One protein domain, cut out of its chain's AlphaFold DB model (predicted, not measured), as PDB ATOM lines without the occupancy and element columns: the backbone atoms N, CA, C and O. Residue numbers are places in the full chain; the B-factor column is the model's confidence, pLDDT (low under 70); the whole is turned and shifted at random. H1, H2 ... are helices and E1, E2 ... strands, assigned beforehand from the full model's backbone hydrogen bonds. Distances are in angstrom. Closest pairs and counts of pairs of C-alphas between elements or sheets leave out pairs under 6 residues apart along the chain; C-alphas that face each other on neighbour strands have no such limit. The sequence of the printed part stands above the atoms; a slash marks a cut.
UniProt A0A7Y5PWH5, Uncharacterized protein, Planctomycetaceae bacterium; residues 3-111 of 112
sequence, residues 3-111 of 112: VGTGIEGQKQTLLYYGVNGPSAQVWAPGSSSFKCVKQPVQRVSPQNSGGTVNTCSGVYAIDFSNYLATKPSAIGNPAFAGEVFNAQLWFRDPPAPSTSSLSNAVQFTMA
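Overview. This is residues 3 to 111 of the 112 residues of an uncharacterized protein of Planctomycetaceae bacterium (UniProt A0A7Y5PWH5). A strongly twisted sheet of E2, E6, E7 and E8 has the two-stranded sheet E1 and E5 over one face, making a small sandwich, two sheets face to face, and the hairpin of E3 and E4 over its other face. H1 follows E5 off to one end, away from the twisted sheet, while residues 42 to 43 and 47 to 48 of a long unnamed stretch pair along E2. The printed part has 109 residues, with eight named strands and one named helix in the order E1 E2 E3 E4 E5 H1 E6 E7 E8; the neighbour strands are antiparallel. The class is mostly strand, though under half of the residues are in named elements; the whole is compact, with a radius of gyration of the C-alphas of 14.1 A and spans of 40 by 28 by 20 A.

Along the chain. Find C-alpha 84 at (142.857, 133.339, 183.771); from there E6, residues 84 to 92, runs 27.0 A to C-alpha 92 at (150.344, 153.727, 167.790). In the same sheet look for E2, residues 12 to 18, 20.5 A long, E7, residues 100 to 102, and E8, residues 106 to 109. E1, residues 3 to 7, begins at (153.813, 138.526, 170.948), and E5, residues 58 to 62, is 13.9 A long. E3 is residues 22 to 26, 13.1 A long, E4 residues 34 to 37, and H1 residues 64 to 70, 9.9 A long.

Arrangement. Begin at E6: E2 lies on one side of it, E7 and E8 on the other side. Look for N 14 and O 90 at 2.9 A between E2 and E6, N 91 and O 101 at 3.1 A in the hairpin E6 and E7, and N 85 and O 108 at 2.8 A between E6 and E8, each within hydrogen-bond range. E1 and E5 are antiparallel at 166 degrees, with N 60 and O 4 at 2.8 A. The parts of their sheet and of the sheet of E6 that face each other are 9.3 A apart centre to centre, with best planes 15 degrees apart, and the closest C-alphas of E1 and E6, those of Gly 4 and Leu 89, are 6.8 A apart. In the hairpin E3 and E4, N 35 and O 25 are 2.7 A apart; the closest C-alphas of E4 and E6, Val 37 and Asn 86, are 5.9 A apart. H1 is not on the branched sheet; in it every O i to N i+4 pair is within hydrogen-bond range.

Size, cuts and confidence. The two C-alphas farthest apart, those of Asn 54 and Ala 81, are 40.9 A apart. The printed part has no cut. The long links are E4 to E5, 20 residues, and H1 to E6, 13 residues. The mean pLDDT of the printed part is 95.5, and no printed residue is under 70.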
ATOM      1  N   VAL A   3     153.276 137.863 172.144       96.94
ATOM      2  CA  VAL A   3     153.813 138.526 170.948       96.94
ATOM      3  C   VAL A   3     152.687 139.205 170.176       96.94
ATOM      4  O   VAL A   3     151.630 138.614 169.972       96.94
ATOM      5  N   GLY A   4     152.929 140.436 169.730       96.50
ATOM      6  CA  GLY A   4     152.098 141.134 168.753       96.50
ATOM      7  C   GLY A   4     152.938 141.535 167.546       96.50
ATOM      8  O   GLY A   4     154.062 142.002 167.700       96.50
ATOM      9  N   THR A   5     152.408 141.333 166.345       96.75
ATOM     10  CA  THR A   5     153.088 141.615 165.071       96.75
ATOM     11  C   THR A   5     152.179 142.442 164.166       96.75
ATOM     12  O   THR A   5     151.009 142.652 164.492       96.75
ATOM     13  N   GLY A   6     152.707 142.934 163.043       95.75
ATOM     14  CA  GLY A   6     151.907 143.699 162.083       95.75
ATOM     15  C   GLY A   6     151.593 145.125 162.544       95.75
ATOM     16  O   GLY A   6     150.656 145.739 162.044       95.75
ATOM     17  N   ILE A   7     152.351 145.648 163.510       96.38
ATOM     18  CA  ILE A   7     152.178 147.000 164.053       96.38
ATOM     19  C   ILE A   7     153.161 147.970 163.399       96.38
ATOM     20  O   ILE A   7     154.181 147.559 162.842       96.38
ATOM     21  N   GLU A   8     152.866 149.267 163.459       96.25
ATOM     22  CA  GLU A   8     153.729 150.279 162.852       96.25
ATOM     23  C   GLU A   8     155.138 150.266 163.468       96.25
ATOM     24  O   GLU A   8     155.303 150.207 164.692       96.25
ATOM     25  N   GLY A   9     156.161 150.321 162.614       97.06
ATOM     26  CA  GLY A   9     157.555 150.366 163.032       97.06
ATOM     27  C   GLY A   9     157.970 151.705 163.653       97.06
ATOM     28  O   GLY A   9     157.435 152.766 163.329       97.06
ATOM     29  N   GLN A  10     158.967 151.657 164.536       96.94
ATOM     30  CA  GLN A  10     159.559 152.785 165.259       96.94
ATOM     31  C   GLN A  10     158.542 153.569 166.097       96.94
ATOM     32  O   GLN A  10     158.647 154.787 166.260       96.94
ATOM     33  N   LYS A  11     157.545 152.874 166.650       96.81
ATOM     34  CA  LYS A  11     156.511 153.464 167.500       96.81
ATOM     35  C   LYS A  11     156.524 152.882 168.901       96.81
ATOM     36  O   LYS A  11     156.999 151.781 169.155       96.81
ATOM     37  N   GLN A  12     155.954 153.642 169.826       97.12
ATOM     38  CA  GLN A  12     155.698 153.167 171.175       97.12
ATOM     39  C   GLN A  12     154.528 152.177 171.184       97.12
ATOM     40  O   GLN A  12     153.495 152.405 170.553       97.12
ATOM     41  N   THR A  13     154.683 151.116 171.964       97.75
ATOM     42  CA  THR A  13     153.705 150.047 172.172       97.75
ATOM     43  C   THR A  13     153.623 149.708 173.654       97.75
ATOM     44  O   THR A  13     154.509 150.069 174.434       97.75
ATOM     45  N   LEU A  14     152.539 149.055 174.062       97.12
ATOM     46  CA  LEU A  14     152.279 148.734 175.457       97.12
ATOM     47  C   LEU A  14     151.316 147.553 175.574       97.12
ATOM     48  O   LEU A  14     150.249 147.589 174.978       97.12
ATOM     49  N   LEU A  15     151.599 146.584 176.441       98.12
ATOM     50  CA  LEU A  15     150.612 145.568 176.807       98.12
ATOM     51  C   LEU A  15     149.701 146.050 177.948       98.12
ATOM     52  O   LEU A  15     150.178 146.466 179.009       98.12
ATOM     53  N   TYR A  16     148.388 145.948 177.736       97.94
ATOM     54  CA  TYR A  16     147.383 145.932 178.795       97.94
ATOM     55  C   TYR A  16     147.054 144.487 179.153       97.94
ATOM     56  O   TYR A  16     146.843 143.668 178.260       97.94
ATOM     57  N   TYR A  17     146.937 144.175 180.439       98.06
ATOM     58  CA  TYR A  17     146.401 142.884 180.860       98.06
ATOM     59  C   TYR A  17     145.621 142.977 182.176       98.06
ATOM     60  O   TYR A  17     145.683 143.988 182.876       98.06
ATOM     61  N   GLY A  18     144.863 141.936 182.506       97.38
ATOM     62  CA  GLY A  18     144.161 141.805 183.780       97.38
ATOM     63  C   GLY A  18     143.530 140.425 183.954       97.38
ATOM     64  O   GLY A  18     143.592 139.590 183.053       97.38
ATOM     65  N   VAL A  19     142.901 140.213 185.110       97.00
ATOM     66  CA  VAL A  19     142.328 138.914 185.525       97.00
ATOM     67  C   VAL A  19     140.801 138.945 185.676       97.00
ATOM     68  O   VAL A  19     140.172 137.954 186.017       97.00
ATOM     69  N   ASN A  20     140.167 140.084 185.373       96.50
ATOM     70  CA  ASN A  20     138.723 140.292 185.563       96.50
ATOM     71  C   ASN A  20     137.860 139.829 184.376       96.50
ATOM     72  O   ASN A  20     136.667 140.133 184.324       96.50
ATOM     73  N   GLY A  21     138.451 139.120 183.415       96.56
ATOM     74  CA  GLY A  21     137.766 138.636 182.222       96.56
ATOM     75  C   GLY A  21     137.787 139.602 181.027       96.56
ATOM     76  O   GLY A  21     138.384 140.690 181.086       96.56
ATOM     77  N   PRO A  22     137.130 139.201 179.926       97.19
ATOM     78  CA  PRO A  22     137.044 139.993 178.712       97.19
ATOM     79  C   PRO A  22     136.084 141.181 178.857       97.19
ATOM     80  O   PRO A  22     135.239 141.256 179.752       97.19
ATOM     81  N   SER A  23     136.220 142.130 177.940       96.50
ATOM     82  CA  SER A  23     135.372 143.311 177.793       96.50
ATOM     83  C   SER A  23     135.145 143.605 176.306       96.50
ATOM     84  O   SER A  23     135.728 142.952 175.446       96.50
ATOM     85  N   ALA A  24     134.306 144.586 175.996       95.25
ATOM     86  CA  ALA A  24     134.073 145.061 174.631       95.25
ATOM     87  C   ALA A  24     133.735 146.558 174.645       95.25
ATOM     88  O   ALA A  24     132.651 146.979 174.253       95.25
ATOM     89  N   GLN A  25     134.641 147.374 175.187       95.94
ATOM     90  CA  GLN A  25     134.454 148.828 175.235       95.94
ATOM     91  C   GLN A  25     135.072 149.467 173.998       95.94
ATOM     92  O   GLN A  25     136.210 149.156 173.670       95.94
ATOM     93  N   VAL A  26     134.370 150.374 173.323       97.06
ATOM     94  CA  VAL A  26     134.956 151.128 172.203       97.06
ATOM     95  C   VAL A  26     136.182 151.907 172.702       97.06
ATOM     96  O   VAL A  26     136.130 152.521 173.766       97.06
ATOM     97  N   TRP A  27     137.299 151.856 171.967       95.56
ATOM     98  CA  TRP A  27     138.570 152.442 172.417       95.56
ATOM     99  C   TRP A  27     138.528 153.971 172.490       95.56
ATOM    100  O   TRP A  27     138.988 154.564 173.463       95.56
ATOM    101  N   ALA A  28     137.956 154.598 171.466       95.75
ATOM    102  CA  ALA A  28     137.766 156.038 171.372       95.75
ATOM    103  C   ALA A  28     136.521 156.340 170.522       95.75
ATOM    104  O   ALA A  28     136.172 155.524 169.666       95.75
ATOM    105  N   PRO A  29     135.853 157.493 170.706       95.62
ATOM    106  CA  PRO A  29     134.729 157.885 169.861       95.62
ATOM    107  C   PRO A  29     135.083 157.795 168.368       95.62
ATOM    108  O   PRO A  29     136.106 158.324 167.937       95.62
ATOM    109  N   GLY A  30     134.260 157.087 167.591       93.75
ATOM    110  CA  GLY A  30     134.485 156.856 166.159       93.75
ATOM    111  C   GLY A  30     135.534 155.789 165.815       93.75
ATOM    112  O   GLY A  30     135.762 155.538 164.636       93.75
ATOM    113  N   SER A  31     136.176 155.156 166.802       94.69
ATOM    114  CA  SER A  31     137.127 154.062 166.573       94.69
ATOM    115  C   SER A  31     136.409 152.751 166.247       94.69
ATOM    116  O   SER A  31     135.399 152.420 166.865       94.69
ATOM    117  N   SER A  32     136.982 151.968 165.332       93.88
ATOM    118  CA  SER A  32     136.619 150.561 165.112       93.88
ATOM    119  C   SER A  32     137.333 149.598 166.073       93.88
ATOM    120  O   SER A  32     137.057 148.401 166.064       93.88
ATOM    121  N   SER A  33     138.255 150.105 166.900       95.69
ATOM    122  CA  SER A  33     139.023 149.323 167.868       95.69
ATOM    123  C   SER A  33     138.287 149.212 169.205       95.69
ATOM    124  O   SER A  33     137.667 150.168 169.677       95.69
ATOM    125  N   PHE A  34     138.431 148.063 169.870       96.69
ATOM    126  CA  PHE A  34     137.800 147.773 171.157       96.69
ATOM    127  C   PHE A  34     138.836 147.443 172.229       96.69
ATOM    128  O   PHE A  34     139.803 146.722 171.993       96.69
ATOM    129  N   LYS A  35     138.605 147.938 173.440       97.00
ATOM    130  CA  LYS A  35     139.260 147.500 174.663       97.00
ATOM    131  C   LYS A  35     138.594 146.243 175.186       97.00
ATOM    132  O   LYS A  35     137.479 146.282 175.717       97.00
ATOM    133  N   CYS A  36     139.338 145.153 175.071       97.50
ATOM    134  CA  CYS A  36     138.868 143.810 175.364       97.50
ATOM    135  C   CYS A  36     139.333 143.282 176.724       97.50
ATOM    136  O   CYS A  36     138.948 142.187 177.115       97.50
ATOM    137  N   VAL A  37     140.109 144.065 177.480       97.88
ATOM    138  CA  VAL A  37     140.521 143.736 178.853       97.88
ATOM    139  C   VAL A  37     139.701 144.557 179.849       97.88
ATOM    140  O   VAL A  37     139.714 145.795 179.811       97.88
ATOM    141  N   LYS A  38     138.977 143.877 180.745       97.69
ATOM    142  CA  LYS A  38     138.124 144.519 181.756       97.69
ATOM    143  C   LYS A  38     138.955 145.228 182.835       97.69
ATOM    144  O   LYS A  38     140.005 144.742 183.239       97.69
ATOM    145  N   GLN A  39     138.489 146.397 183.290       95.69
ATOM    146  CA  GLN A  39     139.114 147.148 184.391       95.69
ATOM    147  C   GLN A  39     138.998 146.406 185.739       95.69
ATOM    148  O   GLN A  39     138.004 145.706 185.939       95.69
ATOM    149  N   PRO A  40     139.938 146.620 186.683       95.69
ATOM    150  CA  PRO A  40     141.233 147.302 186.523       95.69
ATOM    151  C   PRO A  40     142.203 146.534 185.609       95.69
ATOM    152  O   PRO A  40     142.151 145.309 185.535       95.69
ATOM    153  N   VAL A  41     143.088 147.267 184.919       96.69
ATOM    154  CA  VAL A  41     144.128 146.686 184.049       96.69
ATOM    155  C   VAL A  41     145.518 147.106 184.502       96.69
ATOM    156  O   VAL A  41     145.730 148.252 184.896       96.69
ATOM    157  N   GLN A  42     146.478 146.202 184.364       97.62
ATOM    158  CA  GLN A  42     147.890 146.488 184.516       97.62
ATOM    159  C   GLN A  42     148.460 146.962 183.176       97.62
ATOM    160  O   GLN A  42     148.170 146.405 182.114       97.62
ATOM    161  N   ARG A  43     149.298 147.999 183.240       96.56
ATOM    162  CA  ARG A  43     150.131 148.457 182.124       96.56
ATOM    163  C   ARG A  43     151.523 147.883 182.317       96.56
ATOM    164  O   ARG A  43     152.123 148.085 183.375       96.56
ATOM    165  N   VAL A  44     152.025 147.175 181.316       96.38
ATOM    166  CA  VAL A  44     153.435 146.777 181.299       96.38
ATOM    167  C   VAL A  44     154.312 147.996 180.954       96.38
ATOM    168  O   VAL A  44     153.798 149.064 180.641       96.38
ATOM    169  N   SER A  45     155.634 147.932 181.068       91.06
ATOM    170  CA  SER A  45     156.469 149.047 180.609       91.06
ATOM    171  C   SER A  45     156.334 149.215 179.086       91.06
ATOM    172  O   SER A  45     156.337 148.207 178.376       91.06
ATOM    173  N   PRO A  46     156.218 150.449 178.560       95.38
ATOM    174  CA  PRO A  46     156.168 150.666 177.120       95.38
ATOM    175  C   PRO A  46     157.455 150.223 176.414       95.38
ATOM    176  O   PRO A  46     158.546 150.377 176.961       95.38
ATOM    177  N   GLN A  47     157.329 149.732 175.182       96.94
ATOM    178  CA  GLN A  47     158.448 149.264 174.355       96.94
ATOM    179  C   GLN A  47     158.375 149.884 172.952       96.94
ATOM    180  O   GLN A  47     157.287 150.181 172.451       96.94
ATOM    181  N   ASN A  48     159.528 150.108 172.316       97.81
ATOM    182  CA  ASN A  48     159.578 150.489 170.903       97.81
ATOM    183  C   ASN A  48     159.310 149.248 170.036       97.81
ATOM    184  O   ASN A  48     159.829 148.176 170.338       97.81
ATOM    185  N   SER A  49     158.507 149.394 168.983       97.56
ATOM    186  CA  SER A  49     158.135 148.306 168.076       97.56
ATOM    187  C   SER A  49     159.253 147.853 167.128       97.56
ATOM    188  O   SER A  49     159.097 146.839 166.454       97.56
ATOM    189  N   GLY A  50     160.371 148.578 167.035       97.81
ATOM    190  CA  GLY A  50     161.434 148.300 166.067       97.81
ATOM    191  C   GLY A  50     160.940 148.420 164.622       97.81
ATOM    192  O   GLY A  50     160.011 149.166 164.343       97.81
ATOM    193  N   GLY A  51     161.549 147.700 163.680       96.75
ATOM    194  CA  GLY A  51     161.107 147.694 162.278       96.75
ATOM    195  C   GLY A  51     161.314 149.028 161.542       96.75
ATOM    196  O   GLY A  51     162.090 149.887 161.969       96.75
ATOM    197  N   THR A  52     160.624 149.188 160.413       97.56
ATOM    198  CA  THR A  52     160.754 150.330 159.492       97.56
ATOM    199  C   THR A  52     159.593 151.314 159.658       97.56
ATOM    200  O   THR A  52     158.427 150.916 159.689       97.56
ATOM    201  N   VAL A  53     159.908 152.611 159.733       95.62
ATOM    202  CA  VAL A  53     158.928 153.713 159.830       95.62
ATOM    203  C   VAL A  53     157.893 153.624 158.702       95.62
ATOM    204  O   VAL A  53     158.252 153.293 157.574       95.62
ATOM    205  N   ASN A  54     156.629 153.951 158.990       92.38
ATOM    206  CA  ASN A  54     155.512 153.929 158.031       92.38
ATOM    207  C   ASN A  54     155.242 152.547 157.399       92.38
ATOM    208  O   ASN A  54     154.625 152.456 156.340       92.38
ATOM    209  N   THR A  55     155.691 151.461 158.037       94.69
ATOM    210  CA  THR A  55     155.384 150.082 157.627       94.69
ATOM    211  C   THR A  55     154.889 149.268 158.820       94.69
ATOM    212  O   THR A  55     155.265 149.543 159.959       94.69
ATOM    213  N   CYS A  56     154.110 148.215 158.565       95.00
ATOM    214  CA  CYS A  56     153.608 147.283 159.582       95.00
ATOM    215  C   CYS A  56     154.628 146.185 159.960       95.00
ATOM    216  O   CYS A  56     154.255 145.039 160.199       95.00
ATOM    217  N   SER A  57     155.925 146.509 159.968       97.25
ATOM    218  CA  SER A  57     157.015 145.562 160.273       97.25
ATOM    219  C   SER A  57     157.413 145.528 161.754       97.25
ATOM    220  O   SER A  57     158.324 144.793 162.133       97.25
ATOM    221  N   GLY A  58     156.756 146.328 162.596       97.56
ATOM    222  CA  GLY A  58     157.012 146.375 164.026       97.56
ATOM    223  C   GLY A  58     156.525 145.121 164.754       97.56
ATOM    224  O   GLY A  58     155.592 144.434 164.325       97.56
ATOM    225  N   VAL A  59     157.156 144.844 165.894       97.75
ATOM    226  CA  VAL A  59     156.857 143.707 166.765       97.75
ATOM    227  C   VAL A  59     156.895 144.143 168.228       97.75
ATOM    228  O   VAL A  59     157.740 144.929 168.648       97.75
ATOM    229  N   TYR A  60     155.982 143.594 169.017       97.88
ATOM    230  CA  TYR A  60     156.007 143.622 170.472       97.88
ATOM    231  C   TYR A  60     156.228 142.206 170.992       97.88
ATOM    232  O   TYR A  60     155.565 141.275 170.536       97.88
ATOM    233  N   ALA A  61     157.111 142.038 171.972       97.06
ATOM    234  CA  ALA A  61     157.342 140.754 172.613       97.06
ATOM    235  C   ALA A  61     157.653 140.931 174.098       97.06
ATOM    236  O   ALA A  61     158.426 141.813 174.487       97.06
ATOM    237  N   ILE A  62     157.075 140.053 174.917       96.50
ATOM    238  CA  ILE A  62     157.356 139.992 176.348       96.50
ATOM    239  C   ILE A  62     157.336 138.560 176.878       96.50
ATOM    240  O   ILE A  62     156.465 137.744 176.554       96.50
ATOM    241  N   ASP A  63     158.285 138.275 177.765       95.06
ATOM    242  CA  ASP A  63     158.190 137.148 178.677       95.06
ATOM    243  C   ASP A  63     157.284 137.522 179.858       95.06
ATOM    244  O   ASP A  63     157.697 138.181 180.815       95.06
ATOM    245  N   PHE A  64     156.011 137.147 179.742       94.00
ATOM    246  CA  PHE A  64     154.985 137.473 180.728       94.00
ATOM    247  C   PHE A  64     155.241 136.811 182.089       94.00
ATOM    248  O   PHE A  64     155.002 137.434 183.120       94.00
ATOM    249  N   SER A  65     155.789 135.593 182.102       91.25
ATOM    250  CA  SER A  65     156.112 134.876 183.338       91.25
ATOM    251  C   SER A  65     157.255 135.568 184.081       91.25
ATOM    252  O   SER A  65     157.136 135.843 185.274       91.25
ATOM    253  N   ASN A  66     158.321 135.953 183.370       93.38
ATOM    254  CA  ASN A  66     159.414 136.734 183.958       93.38
ATOM    255  C   ASN A  66     158.953 138.134 184.409       93.38
ATOM    256  O   ASN A  66     159.371 138.640 185.454       93.38
ATOM    257  N   TYR A  67     158.056 138.772 183.652       94.81
ATOM    258  CA  TYR A  67     157.455 140.041 184.058       94.81
ATOM    259  C   TYR A  67     156.709 139.913 185.394       94.81
ATOM    260  O   TYR A  67     156.944 140.724 186.289       94.81
ATOM    261  N   LEU A  68     155.858 138.895 185.556       93.50
ATOM    262  CA  LEU A  68     155.155 138.664 186.819       93.50
ATOM    263  C   LEU A  68     156.144 138.372 187.957       93.50
ATOM    264  O   LEU A  68     156.079 139.039 188.989       93.50
ATOM    265  N   ALA A  69     157.127 137.493 187.746       92.19
ATOM    266  CA  ALA A  69     158.130 137.154 188.759       92.19
ATOM    267  C   ALA A  69     158.930 138.372 189.269       92.19
ATOM    268  O   ALA A  69     159.319 138.430 190.433       92.19
ATOM    269  N   THR A  70     159.159 139.372 188.411       94.31
ATOM    270  CA  THR A  70     159.946 140.575 188.741       94.31
ATOM    271  C   THR A  70     159.101 141.776 189.178       94.31
ATOM    272  O   THR A  70     159.655 142.834 189.501       94.31
ATOM    273  N   LYS A  71     157.766 141.651 189.204       94.88
ATOM    274  CA  LYS A  71     156.832 142.727 189.576       94.88
ATOM    275  C   LYS A  71     155.819 142.255 190.626       94.88
ATOM    276  O   LYS A  71     154.651 142.057 190.297       94.88
ATOM    277  N   PRO A  72     156.219 142.166 191.909       92.88
ATOM    278  CA  PRO A  72     155.369 141.627 192.976       92.88
ATOM    279  C   PRO A  72     154.029 142.348 193.178       92.88
ATOM    280  O   PRO A  72     153.084 141.744 193.663       92.88
ATOM    281  N   SER A  73     153.930 143.628 192.806       93.94
ATOM    282  CA  SER A  73     152.697 144.424 192.908       93.94
ATOM    283  C   SER A  73     151.813 144.390 191.657       93.94
ATOM    284  O   SER A  73     150.815 145.109 191.596       93.94
ATOM    285  N   ALA A  74     152.184 143.619 190.633       95.62
ATOM    286  CA  ALA A  74     151.399 143.519 189.411       95.62
ATOM    287  C   ALA A  74     150.107 142.712 189.639       95.62
ATOM    288  O   ALA A  74     150.051 141.837 190.499       95.62
ATOM    289  N   ILE A  75     149.058 143.004 188.868       96.06
ATOM    290  CA  ILE A  75     147.794 142.254 188.933       96.06
ATOM    291  C   ILE A  75     148.047 140.766 188.631       96.06
ATOM    292  O   ILE A  75     148.733 140.449 187.665       96.06
ATOM    293  N   GLY A  76     147.465 139.861 189.422       92.38
ATOM    294  CA  GLY A  76     147.680 138.414 189.277       92.38
ATOM    295  C   GLY A  76     149.029 137.929 189.820       92.38
ATOM    296  O   GLY A  76     149.537 136.907 189.374       92.38
ATOM    297  N   ASN A  77     149.645 138.683 190.745       91.19
ATOM    298  CA  ASN A  77     150.765 138.203 191.550       91.19
ATOM    299  C   ASN A  77     150.365 137.969 193.023       91.19
ATOM    300  O   ASN A  77     149.689 138.823 193.603       91.19
ATOM    301  N   PRO A  78     150.839 136.874 193.652       89.56
ATOM    302  CA  PRO A  78     151.589 135.780 193.025       89.56
ATOM    303  C   PRO A  78     150.714 135.019 192.020       89.56
ATOM    304  O   PRO A  78     149.513 134.886 192.229       89.56
ATOM    305  N   ALA A  79     151.314 134.563 190.922       86.62
ATOM    306  CA  ALA A  79     150.589 133.818 189.900       86.62
ATOM    307  C   ALA A  79     150.227 132.422 190.420       86.62
ATOM    308  O   ALA A  79     151.090 131.708 190.936       86.62
ATOM    309  N   PHE A  80     148.968 132.022 190.252       87.69
ATOM    310  CA  PHE A  80     148.497 130.689 190.632       87.69
ATOM    311  C   PHE A  80     148.135 129.862 189.401       87.69
ATOM    312  O   PHE A  80     147.588 130.377 188.425       87.69
ATOM    313  N   ALA A  81     148.379 128.553 189.469       91.75
ATOM    314  CA  ALA A  81     147.909 127.619 188.454       91.75
ATOM    315  C   ALA A  81     146.383 127.733 188.294       91.75
ATOM    316  O   ALA A  81     145.643 127.717 189.280       91.75
ATOM    317  N   GLY A  82     145.906 127.846 187.055       93.81
ATOM    318  CA  GLY A  82     144.480 128.009 186.763       93.81
ATOM    319  C   GLY A  82     143.987 129.459 186.708       93.81
ATOM    320  O   GLY A  82     142.858 129.685 186.271       93.81
ATOM    321  N   GLU A  83     144.803 130.451 187.077       95.00
ATOM    322  CA  GLU A  83     144.424 131.861 186.951       95.00
ATOM    323  C   GLU A  83     144.281 132.266 185.477       95.00
ATOM    324  O   GLU A  83     145.138 131.968 184.642       95.00
ATOM    325  N   VAL A  84     143.175 132.936 185.145       96.38
ATOM    326  CA  VAL A  84     142.857 133.339 183.771       96.38
ATOM    327  C   VAL A  84     143.264 134.788 183.544       96.38
ATOM    328  O   VAL A  84     142.725 135.712 184.151       96.38
ATOM    329  N   PHE A  85     144.165 134.992 182.591       97.00
ATOM    330  CA  PHE A  85     144.636 136.300 182.165       97.00
ATOM    331  C   PHE A  85     144.011 136.685 180.829       97.00
ATOM    332  O   PHE A  85     143.894 135.876 179.911       97.00
ATOM    333  N   ASN A  86     143.648 137.958 180.712       97.94
ATOM    334  CA  ASN A  86     143.253 138.596 179.465       97.94
ATOM    335  C   ASN A  86     144.294 139.658 179.138       97.94
ATOM    336  O   ASN A  86     144.551 140.532 179.966       97.94
ATOM    337  N   ALA A  87     144.889 139.594 177.951       97.94
ATOM    338  CA  ALA A  87     145.940 140.509 177.528       97.94
ATOM    339  C   ALA A  87     145.658 141.069 176.133       97.94
ATOM    340  O   ALA A  87     145.110 140.392 175.265       97.94
ATOM    341  N   GLN A  88     146.038 142.323 175.923       97.94
ATOM    342  CA  GLN A  88     145.794 143.050 174.688       97.94
ATOM    343  C   GLN A  88     146.898 144.076 174.460       97.94
ATOM    344  O   GLN A  88     147.265 144.828 175.366       97.94
ATOM    345  N   LEU A  89     147.424 144.121 173.240       98.12
ATOM    346  CA  LEU A  89     148.440 145.088 172.869       98.12
ATOM    347  C   LEU A  89     147.783 146.414 172.494       98.12
ATOM    348  O   LEU A  89     146.862 146.455 171.688       98.12
ATOM    349  N   TRP A  90     148.304 147.500 173.041       97.75
ATOM    350  CA  TRP A  90     148.118 148.855 172.553       97.75
ATOM    351  C   TRP A  90     149.306 149.258 171.688       97.75
ATOM    352  O   TRP A  90     150.464 149.006 172.041       97.75
ATOM    353  N   PHE A  91     149.026 149.915 170.570       97.31
ATOM    354  CA  PHE A  91     150.043 150.400 169.647       97.31
ATOM    355  C   PHE A  91     149.623 151.735 169.024       97.31
ATOM    356  O   PHE A  91     148.442 152.097 169.003       97.31
ATOM    357  N   ARG A  92     150.609 152.497 168.543       96.06
ATOM    358  CA  ARG A  92     150.344 153.727 167.790       96.06
ATOM    359  C   ARG A  92     149.808 153.400 166.407       96.06
ATOM    360  O   ARG A  92     150.336 152.531 165.726       96.06
ATOM    361  N   ASP A  93     148.793 154.160 166.036       93.06
ATOM    362  CA  ASP A  93     148.103 154.082 164.759       93.06
ATOM    363  C   ASP A  93     147.664 155.513 164.406       93.06
ATOM    364  O   ASP A  93     146.593 155.955 164.833       93.06
ATOM    365  N   PRO A  94     148.540 156.313 163.767       91.56
ATOM    366  CA  PRO A  94     148.300 157.727 163.493       91.56
ATOM    367  C   PRO A  94     146.964 158.053 162.802       91.56
ATOM    368  O   PRO A  94     146.355 159.043 163.210       91.56
ATOM    369  N   PRO A  95     146.476 157.281 161.806       91.62
ATOM    370  CA  PRO A  95     145.187 157.562 161.171       91.62
ATOM    371  C   PRO A  95     143.970 157.163 162.021       91.62
ATOM    372  O   PRO A  95     142.859 157.594 161.713       91.62
ATOM    373  N   ALA A  96     144.135 156.354 163.073       94.19
ATOM    374  CA  ALA A  96     143.018 155.927 163.908       94.19
ATOM    375  C   ALA A  96     142.551 157.032 164.874       94.19
ATOM    376  O   ALA A  96     143.354 157.844 165.351       94.19
ATOM    377  N   PRO A  97     141.263 157.041 165.262       94.00
ATOM    378  CA  PRO A  97     140.782 157.887 166.350       94.00
ATOM    379  C   PRO A  97     141.610 157.680 167.625       94.00
ATOM    380  O   PRO A  97     141.954 156.557 167.984       94.00
ATOM    381  N   SER A  98     141.954 158.774 168.313       92.31
ATOM    382  CA  SER A  98     142.912 158.784 169.433       92.31
ATOM    383  C   SER A  98     144.363 158.410 169.059       92.31
ATOM    384  O   SER A  98     145.184 158.180 169.956       92.31
ATOM    385  N   THR A  99     144.728 158.382 167.770       95.12
ATOM    386  CA  THR A  99     146.086 158.097 167.248       95.12
ATOM    387  C   THR A  99     146.668 156.755 167.714       95.12
ATOM    388  O   THR A  99     147.885 156.582 167.874       95.12
ATOM    389  N   SER A 100     145.788 155.815 168.058       96.50
ATOM    390  CA  SER A 100     146.159 154.499 168.566       96.50
ATOM    391  C   SER A 100     145.035 153.495 168.398       96.50
ATOM    392  O   SER A 100     143.859 153.853 168.422       96.50
ATOM    393  N   SER A 101     145.435 152.234 168.330       96.88
ATOM    394  CA  SER A 101     144.552 151.085 168.199       96.88
ATOM    395  C   SER A 101     144.966 149.999 169.194       96.88
ATOM    396  O   SER A 101     146.027 150.060 169.831       96.88
ATOM    397  N   LEU A 102     144.092 149.013 169.368       97.19
ATOM    398  CA  LEU A 102     144.330 147.834 170.187       97.19
ATOM    399  C   LEU A 102     144.302 146.585 169.304       97.19
ATOM    400  O   LEU A 102     143.544 146.515 168.339       97.19
ATOM    401  N   SER A 103     145.123 145.590 169.631       96.56
ATOM    402  CA  SER A 103     145.109 144.297 168.943       96.56
ATOM    403  C   SER A 103     143.849 143.506 169.290       96.56
ATOM    404  O   SER A 103     143.150 143.817 170.257       96.56
ATOM    405  N   ASN A 104     143.623 142.389 168.599       94.62
ATOM    406  CA  ASN A 104     142.780 141.340 169.169       94.62
ATOM    407  C   ASN A 104     143.369 140.903 170.520       94.62
ATOM    408  O   ASN A 104     144.593 140.824 170.676       94.62
ATOM    409  N   ALA A 105     142.502 140.679 171.505       95.44
ATOM    410  CA  ALA A 105     142.926 140.199 172.811       95.44
ATOM    411  C   ALA A 105     143.112 138.683 172.811       95.44
ATOM    412  O   ALA A 105     142.484 137.958 172.041       95.44
ATOM    413  N   VAL A 106     143.962 138.226 173.722       97.00
ATOM    414  CA  VAL A 106     144.160 136.813 174.027       97.00
ATOM    415  C   VAL A 106     143.718 136.546 175.456       97.00
ATOM    416  O   VAL A 106     143.971 137.354 176.355       97.00
ATOM    417  N   GLN A 107     143.075 135.400 175.658       97.25
ATOM    418  CA  GLN A 107     142.794 134.854 176.977       97.25
ATOM    419  C   GLN A 107     143.600 133.571 177.141       97.25
ATOM    420  O   GLN A 107     143.600 132.723 176.250       97.25
ATOM    421  N   PHE A 108     144.290 133.433 178.263       95.50
ATOM    422  CA  PHE A 108     145.076 132.245 178.569       95.50
ATOM    423  C   PHE A 108     145.031 131.947 180.063       95.50
ATOM    424  O   PHE A 108     144.801 132.834 180.883       95.50
ATOM    425  N   THR A 109     145.253 130.685 180.400       95.44
ATOM    426  CA  THR A 109     145.288 130.203 181.777       95.44
ATOM    427  C   THR A 109     146.732 129.957 182.181       95.44
ATOM    428  O   THR A 109     147.495 129.381 181.404       95.44
ATOM    429  N   MET A 110     147.116 130.397 183.377       91.94
ATOM    430  CA  MET A 110     148.447 130.139 183.912       91.94
ATOM    431  C   MET A 110     148.623 128.638 184.155       91.94
ATOM    432  O   MET A 110     147.801 128.003 184.826       91.94
ATOM    433  N   ALA A 111     149.676 128.076 183.568       87.88
ATOM    434  CA  ALA A 111     150.067 126.692 183.796       87.88
ATOM    435  C   ALA A 111     150.655 126.519 185.215       87.88
ATOM    436  O   ALA A 111     151.002 127.523 185.842       87.88
TER     437      ALA A 111